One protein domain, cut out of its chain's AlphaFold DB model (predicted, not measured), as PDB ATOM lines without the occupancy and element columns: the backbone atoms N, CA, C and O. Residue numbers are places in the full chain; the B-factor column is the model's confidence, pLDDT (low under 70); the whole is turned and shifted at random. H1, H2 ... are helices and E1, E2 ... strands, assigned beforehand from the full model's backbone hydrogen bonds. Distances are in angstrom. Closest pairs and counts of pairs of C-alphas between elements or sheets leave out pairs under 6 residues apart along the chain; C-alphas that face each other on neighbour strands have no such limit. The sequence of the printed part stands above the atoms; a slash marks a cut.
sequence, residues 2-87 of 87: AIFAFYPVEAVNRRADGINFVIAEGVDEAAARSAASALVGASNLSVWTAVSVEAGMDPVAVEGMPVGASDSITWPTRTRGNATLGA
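Overview. This is residues 2 to 87 of the 87 residues of an uncharacterized protein of Sphingorhabdus sp. 109 (UniProt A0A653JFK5). With little regular structure, this is a small sheet with helix H1 slanting over one face and a long tail, residues 53 to 87, swinging round past the opposite face. Residues 55 to 60 stick out. The 86 printed residues hold E1, E2, H1, E3 in that order; 27 are in named elements, class mixed. It is compact, radius of gyration of the C-alphas 12.8 A, spanning 36 by 30 by 24 A.

Along the chain. E1, residues 2 to 7, 16.7 A, begins at C-alpha (-44.876, 18.140, -21.076). E2 is residues 22 to 26, H1 29 to 40, 16.0 A; E3, 49 to 52, ends at C-alpha (-41.918, 22.867, -16.211).

Arrangement. The antiparallel sheet runs E2 E1 E3. Within hydrogen-bond range are N 4 and O 24, 2.9 A, in the hairpin E1 and E2, and N 5 and O 51, 2.9 A, between E1 and E3. H1 is on the sheet, height 6.6 A, two layers, helix on one face; its closest C-alphas to E2 are Ala 32 and Gly 26, 4.1 A. In H1 every O i to N i+4 pair is within range. E2, H1, E3 form a split strand-helix-strand unit, E1 between the strands, crossover right-handed.

Size, cuts and confidence. The printed part has no cut; E1 to E2 is a long link. pLDDT is under 70 in 20 residues, among them 68 to 72.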
ATOM      1  N   ALA A   2     -45.702  17.207 -21.828       94.25
ATOM      2  CA  ALA A   2     -44.876  18.140 -21.076       94.25
ATOM      3  C   ALA A   2     -44.196  17.399 -19.920       94.25
ATOM      4  O   ALA A   2     -44.754  16.448 -19.365       94.25
ATOM      5  N   ILE A   3     -42.984  17.828 -19.583       96.06
ATOM      6  CA  ILE A   3     -42.166  17.227 -18.532       96.06
ATOM      7  C   ILE A   3     -42.154  18.183 -17.347       96.06
ATOM      8  O   ILE A   3     -41.925  19.378 -17.512       96.06
ATOM      9  N   PHE A   4     -42.376  17.649 -16.153       96.44
ATOM     10  CA  PHE A   4     -42.378  18.414 -14.917       96.44
ATOM     11  C   PHE A   4     -41.421  17.795 -13.907       96.44
ATOM     12  O   PHE A   4     -41.386  16.574 -13.724       96.44
ATOM     13  N   ALA A   5     -40.667  18.655 -13.232       94.25
ATOM     14  CA  ALA A   5     -39.903  18.317 -12.045       94.25
ATOM     15  C   ALA A   5     -40.703  18.700 -10.795       94.25
ATOM     16  O   ALA A   5     -41.278  19.786 -10.725       94.25
ATOM     17  N   PHE A   6     -40.714  17.819  -9.801       93.75
ATOM     18  CA  PHE A   6     -41.402  17.990  -8.530       93.75
ATOM     19  C   PHE A   6     -40.401  17.923  -7.381       93.75
ATOM     20  O   PHE A   6     -39.606  16.982  -7.316       93.75
ATOM     21  N   TYR A   7     -40.474  18.872  -6.447       91.81
ATOM     22  CA  TYR A   7     -39.640  18.880  -5.240       91.81
ATOM     23  C   TYR A   7     -40.339  19.577  -4.054       91.81
ATOM     24  O   TYR A   7     -41.175  20.465  -4.254       91.81
ATOM     25  N   PRO A   8     -40.013  19.216  -2.799       90.88
ATOM     26  CA  PRO A   8     -40.462  19.944  -1.622       90.88
ATOM     27  C   PRO A   8     -39.595  21.189  -1.392       90.88
ATOM     28  O   PRO A   8     -38.378  21.085  -1.231       90.88
ATOM     29  N   VAL A   9     -40.219  22.367  -1.320       87.12
ATOM     30  CA  VAL A   9     -39.525  23.626  -0.971       87.12
ATOM     31  C   VAL A   9     -39.126  23.641   0.505       87.12
ATOM     32  O   VAL A   9     -38.025  24.055   0.862       87.12
ATOM     33  N   GLU A  10     -40.013  23.157   1.371       85.19
ATOM     34  CA  GLU A  10     -39.808  23.167   2.817       85.19
ATOM     35  C   GLU A  10     -39.300  21.820   3.329       85.19
ATOM     36  O   GLU A  10     -39.741  20.756   2.891       85.19
ATOM     37  N   ALA A  11     -38.412  21.857   4.326       82.62
ATOM     38  CA  ALA A  11     -37.834  20.654   4.921       82.62
ATOM     39  C   ALA A  11     -38.887  19.712   5.535       82.62
ATOM     40  O   ALA A  11     -38.706  18.499   5.487       82.62
ATOM     41  N   VAL A  12     -39.999  20.249   6.053       85.44
ATOM     42  CA  VAL A  12     -41.116  19.463   6.616       85.44
ATOM     43  C   VAL A  12     -41.829  18.602   5.568       85.44
ATOM     44  O   VAL A  12     -42.381  17.558   5.897       85.44
ATOM     45  N   ASN A  13     -41.764  19.005   4.296       85.12
ATOM     46  CA  ASN A  13     -42.380  18.290   3.180       85.12
ATOM     47  C   ASN A  13     -41.437  17.252   2.558       85.12
ATOM     48  O   ASN A  13     -41.813  16.572   1.597       85.12
ATOM     49  N   ARG A  14     -40.211  17.127   3.091       84.00
ATOM     50  CA  ARG A  14     -39.268  16.102   2.660       84.00
ATOM     51  C   ARG A  14     -39.724  14.731   3.128       84.00
ATOM     52  O   ARG A  14     -40.192  14.539   4.248       84.00
ATOM     53  N   ARG A  15     -39.539  13.749   2.260       84.81
ATOM     54  CA  ARG A  15     -39.808  12.352   2.557       84.81
ATOM     55  C   ARG A  15     -38.665  11.741   3.352       84.81
ATOM     56  O   ARG A  15     -37.490  11.989   3.080       84.81
ATOM     57  N   ALA A  16     -39.040  10.876   4.293       83.50
ATOM     58  CA  ALA A  16     -38.108  10.125   5.128       83.50
ATOM     59  C   ALA A  16     -37.294   9.080   4.343       83.50
ATOM     60  O   ALA A  16     -36.216   8.699   4.782       83.50
ATOM     61  N   ASP A  17     -37.785   8.633   3.181       79.19
ATOM     62  CA  ASP A  17     -37.084   7.679   2.310       79.19
ATOM     63  C   ASP A  17     -36.036   8.334   1.394       79.19
ATOM     64  O   ASP A  17     -35.448   7.663   0.550       79.19
ATOM     65  N   GLY A  18     -35.798   9.640   1.548       80.50
ATOM     66  CA  GLY A  18     -34.769  10.382   0.820       80.50
ATOM     67  C   GLY A  18     -35.158  10.796  -0.600       80.50
ATOM     68  O   GLY A  18     -34.499  11.671  -1.164       80.50
ATOM     69  N   ILE A  19     -36.248  10.265  -1.166       85.12
ATOM     70  CA  ILE A  19     -36.728  10.659  -2.494       85.12
ATOM     71  C   ILE A  19     -37.388  12.027  -2.365       85.12
ATOM     72  O   ILE A  19     -38.537  12.124  -1.958       85.12
ATOM     73  N   ASN A  20     -36.658  13.093  -2.684       87.88
ATOM     74  CA  ASN A  20     -37.122  14.482  -2.572       87.88
ATOM     75  C   ASN A  20     -37.100  15.227  -3.911       87.88
ATOM     76  O   ASN A  20     -37.154  16.451  -3.953       87.88
ATOM     77  N   PHE A  21     -37.007  14.480  -5.007       90.06
ATOM     78  CA  PHE A  21     -37.068  14.998  -6.362       90.06
ATOM     79  C   PHE A  21     -37.662  13.925  -7.268       90.06
ATOM     80  O   PHE A  21     -37.270  12.759  -7.183       90.06
ATOM     81  N   VAL A  22     -38.604  14.304  -8.128       90.38
ATOM     82  CA  VAL A  22     -39.176  13.411  -9.140       90.38
ATOM     83  C   VAL A  22     -39.329  14.178 -10.439       90.38
ATOM     84  O   VAL A  22     -39.804  15.305 -10.429       90.38
ATOM     85  N   ILE A  23     -38.970  13.558 -11.556       91.81
ATOM     86  CA  ILE A  23     -39.283  14.063 -12.890       91.81
ATOM     87  C   ILE A  23     -40.284  13.114 -13.542       91.81
ATOM     88  O   ILE A  23     -40.124  11.895 -13.460       91.81
ATOM     89  N   ALA A  24     -41.337  13.659 -14.139       92.75
ATOM     90  CA  ALA A  24     -42.354  12.871 -14.819       92.75
ATOM     91  C   ALA A  24     -42.915  13.617 -16.029       92.75
ATOM     92  O   ALA A  24     -42.946  14.846 -16.070       92.75
ATOM     93  N   GLU A  25     -43.379  12.847 -17.004       95.12
ATOM     94  CA  GLU A  25     -44.053  13.351 -18.193       95.12
ATOM     95  C   GLU A  25     -45.571  13.175 -18.057       95.12
ATOM     96  O   GLU A  25     -46.055  12.199 -17.480       95.12
ATOM     97  N   GLY A  26     -46.332  14.120 -18.605       95.50
ATOM     98  CA  GLY A  26     -47.786  14.061 -18.677       95.50
ATOM     99  C   GLY A  26     -48.336  14.891 -19.832       95.50
ATOM    100  O   GLY A  26     -47.617  15.624 -20.512       95.50
ATOM    101  N   VAL A  27     -49.641  14.779 -20.082       96.31
ATOM    102  CA  VAL A  27     -50.337  15.707 -20.993       96.31
ATOM    103  C   VAL A  27     -50.457  17.110 -20.390       96.31
ATOM    104  O   VAL A  27     -50.505  18.087 -21.131       96.31
ATOM    105  N   ASP A  28     -50.439  17.190 -19.060       96.00
ATOM    106  CA  ASP A  28     -50.408  18.389 -18.234       96.00
ATOM    107  C   ASP A  28     -49.686  18.090 -16.899       96.00
ATOM    108  O   ASP A  28     -49.240  16.963 -16.643       96.00
ATOM    109  N   GLU A  29     -49.571  19.105 -16.039       95.88
ATOM    110  CA  GLU A  29     -48.944  18.980 -14.718       95.88
ATOM    111  C   GLU A  29     -49.667  17.959 -13.823       95.88
ATOM    112  O   GLU A  29     -49.027  17.237 -13.059       95.88
ATOM    113  N   ALA A  30     -50.999  17.870 -13.909       94.50
ATOM    114  CA  ALA A  30     -51.795  16.971 -13.077       94.50
ATOM    115  C   ALA A  30     -51.538  15.499 -13.432       94.50
ATOM    116  O   ALA A  30     -51.338  14.668 -12.541       94.50
ATOM    117  N   ALA A  31     -51.472  15.182 -14.726       95.06
ATOM    118  CA  ALA A  31     -51.115  13.867 -15.234       95.06
ATOM    119  C   ALA A  31     -49.673  13.495 -14.858       95.06
ATOM    120  O   ALA A  31     -49.445  12.395 -14.350       95.06
ATOM    121  N   ALA A  32     -48.720  14.421 -15.016       95.31
ATOM    122  CA  ALA A  32     -47.329  14.203 -14.615       95.31
ATOM    123  C   ALA A  32     -47.207  13.973 -13.097       95.31
ATOM    124  O   ALA A  32     -46.523  13.047 -12.656       95.31
ATOM    125  N   ARG A  33     -47.933  14.750 -12.281       94.75
ATOM    126  CA  ARG A  33     -47.975  14.582 -10.821       94.75
ATOM    127  C   ARG A  33     -48.588  13.241 -10.427       94.75
ATOM    128  O   ARG A  33     -48.111  12.618  -9.480       94.75
ATOM    129  N   SER A  34     -49.618  12.781 -11.134       92.75
ATOM    130  CA  SER A  34     -50.218  11.460 -10.914       92.75
ATOM    131  C   SER A  34     -49.212  10.337 -11.184       92.75
ATOM    132  O   SER A  34     -49.007   9.477 -10.325       92.75
ATOM    133  N   ALA A  35     -48.491  10.399 -12.310       91.75
ATOM    134  CA  ALA A  35     -47.432   9.443 -12.642       91.75
ATOM    135  C   ALA A  35     -46.292   9.455 -11.605       91.75
ATOM    136  O   ALA A  35     -45.891   8.404 -11.103       91.75
ATOM    137  N   ALA A  36     -45.831  10.645 -11.207       91.75
ATOM    138  CA  ALA A  36     -44.852  10.811 -10.135       91.75
ATOM    139  C   ALA A  36     -45.350  10.206  -8.811       91.75
ATOM    140  O   ALA A  36     -44.615   9.484  -8.141       91.75
ATOM    141  N   SER A  37     -46.617  10.442  -8.453       91.06
ATOM    142  CA  SER A  37     -47.240   9.933  -7.223       91.06
ATOM    143  C   SER A  37     -47.370   8.413  -7.229       91.06
ATOM    144  O   SER A  37     -47.188   7.781  -6.187       91.06
ATOM    145  N   ALA A  38     -47.646   7.809  -8.388       88.69
ATOM    146  CA  ALA A  38     -47.630   6.362  -8.556       88.69
ATOM    147  C   ALA A  38     -46.217   5.801  -8.319       88.69
ATOM    148  O   ALA A  38     -46.056   4.853  -7.547       88.69
ATOM    149  N   LEU A  39     -45.184   6.449  -8.875       86.56
ATOM    150  CA  LEU A  39     -43.787   6.060  -8.674       86.56
ATOM    151  C   LEU A  39     -43.337   6.178  -7.211       86.56
ATOM    152  O   LEU A  39     -42.637   5.284  -6.735       86.56
ATOM    153  N   VAL A  40     -43.722   7.247  -6.495       84.56
ATOM    154  CA  VAL A  40     -43.357   7.487  -5.079       84.56
ATOM    155  C   VAL A  40     -44.393   6.994  -4.061       84.56
ATOM    156  O   VAL A  40     -44.173   7.088  -2.855       84.56
ATOM    157  N   GLY A  41     -45.444   6.307  -4.513       78.75
ATOM    158  CA  GLY A  41     -46.371   5.550  -3.673       78.75
ATOM    159  C   GLY A  41     -47.258   6.451  -2.824       78.75
ATOM    160  O   GLY A  41     -46.971   6.644  -1.647       78.75
ATOM    161  N   ALA A  42     -48.317   6.982  -3.447       63.81
ATOM    162  CA  ALA A  42     -49.495   7.665  -2.874       63.81
ATOM    163  C   ALA A  42     -49.246   8.812  -1.873       63.81
ATOM    164  O   ALA A  42     -50.176   9.361  -1.288       63.81
ATOM    165  N   SER A  43     -48.001   9.197  -1.660       62.53
ATOM    166  CA  SER A  43     -47.625  10.289  -0.780       62.53
ATOM    167  C   SER A  43     -47.896  11.644  -1.406       62.53
ATOM    168  O   SER A  43     -47.715  11.812  -2.607       62.53
ATOM    169  N   ASN A  44     -48.257  12.597  -0.549       66.06
ATOM    170  CA  ASN A  44     -48.554  13.998  -0.825       66.06
ATOM    171  C   ASN A  44     -47.471  14.715  -1.668       66.06
ATOM    172  O   ASN A  44     -46.685  15.505  -1.154       66.06
ATOM    173  N   LEU A  45     -47.473  14.487  -2.984       85.81
ATOM    174  CA  LEU A  45     -46.827  15.364  -3.963       85.81
ATOM    175  C   LEU A  45     -47.683  16.607  -4.259       85.81
ATOM    176  O   LEU A  45     -47.281  17.461  -5.043       85.81
ATOM    177  N   SER A  46     -48.870  16.726  -3.650       85.62
ATOM    178  CA  SER A  46     -49.743  17.891  -3.818       85.62
ATOM    179  C   SER A  46     -49.186  19.167  -3.185       85.62
ATOM    180  O   SER A  46     -49.492  20.248  -3.670       85.62
ATOM    181  N   VAL A  47     -48.345  19.057  -2.150       88.50
ATOM    182  CA  VAL A  47     -47.638  20.200  -1.534       88.50
ATOM    183  C   VAL A  47     -46.252  20.445  -2.133       88.50
ATOM    184  O   VAL A  47     -45.551  21.363  -1.713       88.50
ATOM    185  N   TRP A  48     -45.821  19.611  -3.081       92.06
ATOM    186  CA  TRP A  48     -44.552  19.798  -3.774       92.06
ATOM    187  C   TRP A  48     -44.721  20.791  -4.917       92.06
ATOM    188  O   TRP A  48     -45.717  20.773  -5.648       92.06
ATOM    189  N   THR A  49     -43.713  21.636  -5.093       93.75
ATOM    190  CA  THR A  49     -43.648  22.569  -6.212       93.75
ATOM    191  C   THR A  49     -43.423  21.792  -7.496       93.75
ATOM    192  O   THR A  49     -42.604  20.875  -7.526       93.75
ATOM    193  N   ALA A  50     -44.151  22.169  -8.544       94.81
ATOM    194  CA  ALA A  50     -43.931  21.695  -9.899       94.81
ATOM    195  C   ALA A  50     -43.219  22.781 -10.707       94.81
ATOM    196  O   ALA A  50     -43.575  23.956 -10.625       94.81
ATOM    197  N   VAL A  51     -42.226  22.381 -11.493       94.69
ATOM    198  CA  VAL A  51     -41.533  23.253 -12.444       94.69
ATOM    199  C   VAL A  51     -41.557  22.583 -13.806       94.69
ATOM    200  O   VAL A  51     -41.219  21.403 -13.922       94.69
ATOM    201  N   SER A  52     -41.966  23.333 -14.828       94.56
ATOM    202  CA  SER A  52     -41.918  22.867 -16.211       94.56
ATOM    203  C   SER A  52     -40.464  22.716 -16.660       94.56
ATOM    204  O   SER A  52     -39.646  23.614 -16.446       94.56
ATOM    205  N   VAL A  53     -40.131  21.576 -17.259       94.44
ATOM    206  CA  VAL A  53     -38.806  21.304 -17.822       94.44
ATOM    207  C   VAL A  53     -38.841  21.676 -19.299       94.44
ATOM    208  O   VAL A  53     -39.354  20.934 -20.136       94.44
ATOM    209  N   GLU A  54     -38.297  22.849 -19.605       94.62
ATOM    210  CA  GLU A  54     -38.338  23.463 -20.934       94.62
ATOM    211  C   GLU A  54     -36.947  23.928 -21.383       94.62
ATOM    212  O   GLU A  54     -35.978  23.941 -20.619       94.62
ATOM    213  N   ALA A  55     -36.836  24.313 -22.656       92.75
ATOM    214  CA  ALA A  55     -35.601  24.869 -23.191       92.75
ATOM    215  C   ALA A  55     -35.210  26.157 -22.440       92.75
ATOM    216  O   ALA A  55     -36.017  27.073 -22.316       92.75
ATOM    217  N   GLY A  56     -33.958  26.235 -21.978       89.38
ATOM    218  CA  GLY A  56     -33.439  27.397 -21.246       89.38
ATOM    219  C   GLY A  56     -33.637  27.356 -19.728       89.38
ATOM    220  O   GLY A  56     -33.319  28.338 -19.067       89.38
ATOM    221  N   MET A  57     -34.130  26.243 -19.172       89.81
ATOM    222  CA  MET A  57     -34.188  26.022 -17.724       89.81
ATOM    223  C   MET A  57     -32.788  26.056 -17.086       89.81
ATOM    224  O   MET A  57     -31.838  25.487 -17.632       89.81
ATOM    225  N   ASP A  58     -32.682  26.666 -15.903       85.94
ATOM    226  CA  ASP A  58     -31.462  26.621 -15.095       85.94
ATOM    227  C   ASP A  58     -31.119  25.176 -14.677       85.94
ATOM    228  O   ASP A  58     -32.010  24.403 -14.307       85.94
ATOM    229  N   PRO A  59     -29.832  24.781 -14.698       83.50
ATOM    230  CA  PRO A  59     -29.431  23.438 -14.304       83.50
ATOM    231  C   PRO A  59     -29.632  23.217 -12.799       83.50
ATOM    232  O   PRO A  59     -29.326  24.079 -11.975       83.50
ATOM    233  N   VAL A  60     -30.071  22.014 -12.430       83.31
ATOM    234  CA  VAL A  60     -30.220  21.572 -11.037       83.31
ATOM    235  C   VAL A  60     -29.543  20.216 -10.841       83.31
ATOM    236  O   VAL A  60     -29.526  19.385 -11.749       83.31
ATOM    237  N   ALA A  61     -28.982  19.987  -9.655       78.31
ATOM    238  CA  ALA A  61     -28.408  18.704  -9.257       78.31
ATOM    239  C   ALA A  61     -29.227  18.078  -8.124       78.31
ATOM    240  O   ALA A  61     -29.739  18.778  -7.251       78.31
ATOM    241  N   VAL A  62     -29.320  16.748  -8.133       80.00
ATOM    242  CA  VAL A  62     -29.937  15.954  -7.065       80.00
ATOM    243  C   VAL A  62     -28.847  15.101  -6.435       80.00
ATOM    244  O   VAL A  62     -28.110  14.412  -7.139       80.00
ATOM    245  N   GLU A  63     -28.738  15.139  -5.113       68.94
ATOM    246  CA  GLU A  63     -27.828  14.260  -4.385       68.94
ATOM    247  C   GLU A  63     -28.443  12.856  -4.269       68.94
ATOM    248  O   GLU A  63     -29.500  12.680  -3.663       68.94
ATOM    249  N   GLY A  64     -27.793  11.853  -4.868       71.69
ATOM    250  CA  GLY A  64     -28.227  10.450  -4.843       71.69
ATOM    251  C   GLY A  64     -28.297   9.801  -6.229       71.69
ATOM    252  O   GLY A  64     -28.059  10.441  -7.249       71.69
ATOM    253  N   MET A  65     -28.604   8.499  -6.273       70.00
ATOM    254  CA  MET A  65     -28.866   7.794  -7.534       70.00
ATOM    255  C   MET A  65     -30.350   7.915  -7.912       70.00
ATOM    256  O   MET A  65     -31.199   7.794  -7.027       70.00
ATOM    257  N   PRO A  66     -30.691   8.096  -9.202       71.06
ATOM    258  CA  PRO A  66     -32.086   8.096  -9.635       71.06
ATOM    259  C   PRO A  66     -32.776   6.758  -9.308       71.06
ATOM    260  O   PRO A  66     -32.142   5.702  -9.340       71.06
ATOM    261  N   VAL A  67     -34.086   6.802  -9.032       72.19
ATOM    262  CA  VAL A  67     -34.974   5.634  -8.819       72.19
ATOM    263  C   VAL A  67     -36.145   5.662  -9.811       72.19
ATOM    264  O   VAL A  67     -36.585   6.739 -10.203       72.19
ATOM    265  N   GLY A  68     -36.626   4.500 -10.261       68.50
ATOM    266  CA  GLY A  68     -37.631   4.422 -11.329       68.50
ATOM    267  C   GLY A  68     -38.601   3.265 -11.174       68.50
ATOM    268  O   GLY A  68     -38.513   2.481 -10.225       68.50
ATOM    269  N   ALA A  69     -39.565   3.222 -12.094       69.00
ATOM    270  CA  ALA A  69     -40.606   2.206 -12.131       69.00
ATOM    271  C   ALA A  69     -40.025   0.837 -12.511       69.00
ATOM    272  O   ALA A  69     -38.960   0.755 -13.123       69.00
ATOM    273  N   SER A  70     -40.733  -0.234 -12.139       66.31
ATOM    274  CA  SER A  70     -40.296  -1.623 -12.347       66.31
ATOM    275  C   SER A  70     -40.008  -1.979 -13.812       66.31
ATOM    276  O   SER A  70     -39.276  -2.928 -14.067       66.31
ATOM    277  N   ASP A  71     -40.572  -1.228 -14.753       68.38
ATOM    278  CA  ASP A  71     -40.534  -1.421 -16.204       68.38
ATOM    279  C   ASP A  71     -39.691  -0.368 -16.956       68.38
ATOM    280  O   ASP A  71     -39.712  -0.331 -18.186       68.38
ATOM    281  N   SER A  72     -38.930   0.485 -16.257       69.56
ATOM    282  CA  SER A  72     -38.081   1.487 -16.918       69.56
ATOM    283  C   SER A  72     -36.905   0.854 -17.675       69.56
ATOM    284  O   SER A  72     -36.197   0.001 -17.142       69.56
ATOM    285  N   ILE A  73     -36.652   1.329 -18.902       70.12
ATOM    286  CA  ILE A  73     -35.555   0.859 -19.774       70.12
ATOM    287  C   ILE A  73     -34.428   1.883 -19.976       70.12
ATOM    288  O   ILE A  73     -33.380   1.538 -20.517       70.12
ATOM    289  N   THR A  74     -34.631   3.141 -19.573       70.62
ATOM    290  CA  THR A  74     -33.706   4.248 -19.882       70.62
ATOM    291  C   THR A  74     -32.821   4.567 -18.681       70.62
ATOM    292  O   THR A  74     -31.602   4.474 -18.753       70.62
ATOM    293  N   TRP A  75     -33.448   4.907 -17.562       61.16
ATOM    294  CA  TRP A  75     -32.864   5.076 -16.235       61.16
ATOM    295  C   TRP A  75     -34.007   4.908 -15.234       61.16
ATOM    296  O   TRP A  75     -35.146   5.259 -15.560       61.16
ATOM    297  N   PRO A  76     -33.757   4.432 -14.012       69.94
ATOM    298  CA  PRO A  76     -32.507   3.946 -13.424       69.94
ATOM    299  C   PRO A  76     -32.474   2.423 -13.291       69.94
ATOM    300  O   PRO A  76     -33.476   1.760 -13.470       69.94
ATOM    301  N   THR A  77     -31.339   1.845 -12.900       69.25
ATOM    302  CA  THR A  77     -31.186   0.385 -12.735       69.25
ATOM    303  C   THR A  77     -31.774  -0.171 -11.431       69.25
ATOM    304  O   THR A  77     -31.654  -1.369 -11.166       69.25
ATOM    305  N   ARG A  78     -32.398   0.677 -10.597       68.88
ATOM    306  CA  ARG A  78     -32.950   0.304  -9.288       68.88
ATOM    307  C   ARG A  78     -34.359   0.847  -9.047       68.88
ATOM    308  O   ARG A  78     -34.675   1.987  -9.383       68.88
ATOM    309  N   THR A  79     -35.178   0.031  -8.389       70.44
ATOM    310  CA  THR A  79     -36.466   0.437  -7.807       70.44
ATOM    311  C   THR A  79     -36.259   1.312  -6.568       70.44
ATOM    312  O   THR A  79     -35.166   1.364  -5.998       70.44
ATOM    313  N   ARG A  80     -37.346   1.909  -6.059       69.12
ATOM    314  CA  ARG A  80     -37.360   2.548  -4.731       69.12
ATOM    315  C   ARG A  80     -36.823   1.641  -3.617       69.12
ATOM    316  O   ARG A  80     -36.147   2.125  -2.719       69.12
ATOM    317  N   GLY A  81     -37.117   0.343  -3.662       67.31
ATOM    318  CA  GLY A  81     -36.659  -0.620  -2.656       67.31
ATOM    319  C   GLY A  81     -35.172  -0.969  -2.758       67.31
ATOM    320  O   GLY A  81     -34.738  -1.916  -2.110       67.31
ATOM    321  N   ASN A  82     -34.404  -0.263  -3.600       69.75
ATOM    322  CA  ASN A  82     -33.011  -0.562  -3.937       69.75
ATOM    323  C   ASN A  82     -32.812  -1.952  -4.584       69.75
ATOM    324  O   ASN A  82     -31.686  -2.433  -4.696       69.75
ATOM    325  N   ALA A  83     -33.893  -2.589  -5.044       65.44
ATOM    326  CA  ALA A  83     -33.827  -3.809  -5.842       65.44
ATOM    327  C   ALA A  83     -33.492  -3.470  -7.298       65.44
ATOM    328  O   ALA A  83     -33.954  -2.447  -7.808       65.44
ATOM    329  N   THR A  84     -32.719  -4.322  -7.967       70.44
ATOM    330  CA  THR A  84     -32.422  -4.201  -9.402       70.44
ATOM    331  C   THR A  84     -33.715  -4.258 -10.221       70.44
ATOM    332  O   THR A  84     -34.600  -5.054  -9.908       70.44
ATOM    333  N   LEU A  85     -33.841  -3.428 -11.261       66.81
ATOM    334  CA  LEU A  85     -34.931  -3.581 -12.231       66.81
ATOM    335  C   LEU A  85     -34.753  -4.893 -13.019       66.81
ATOM    336  O   LEU A  85     -33.673  -5.130 -13.557       66.81
ATOM    337  N   GLY A  86     -35.798  -5.728 -13.089       61.44
ATOM    338  CA  GLY A  86     -35.835  -6.931 -13.938       61.44
ATOM    339  C   GLY A  86     -35.239  -8.227 -13.364       61.44
ATOM    340  O   GLY A  86     -34.759  -9.042 -14.151       61.44
ATOM    341  N   ALA A  87     -35.249  -8.426 -12.040       48.97
ATOM    342  CA  ALA A  87     -34.971  -9.735 -11.425       48.97
ATOM    343  C   ALA A  87     -36.230 -10.612 -11.338       48.97
ATOM    344  O   ALA A  87     -37.306 -10.052 -11.023       48.97
TER     345      ALA A  87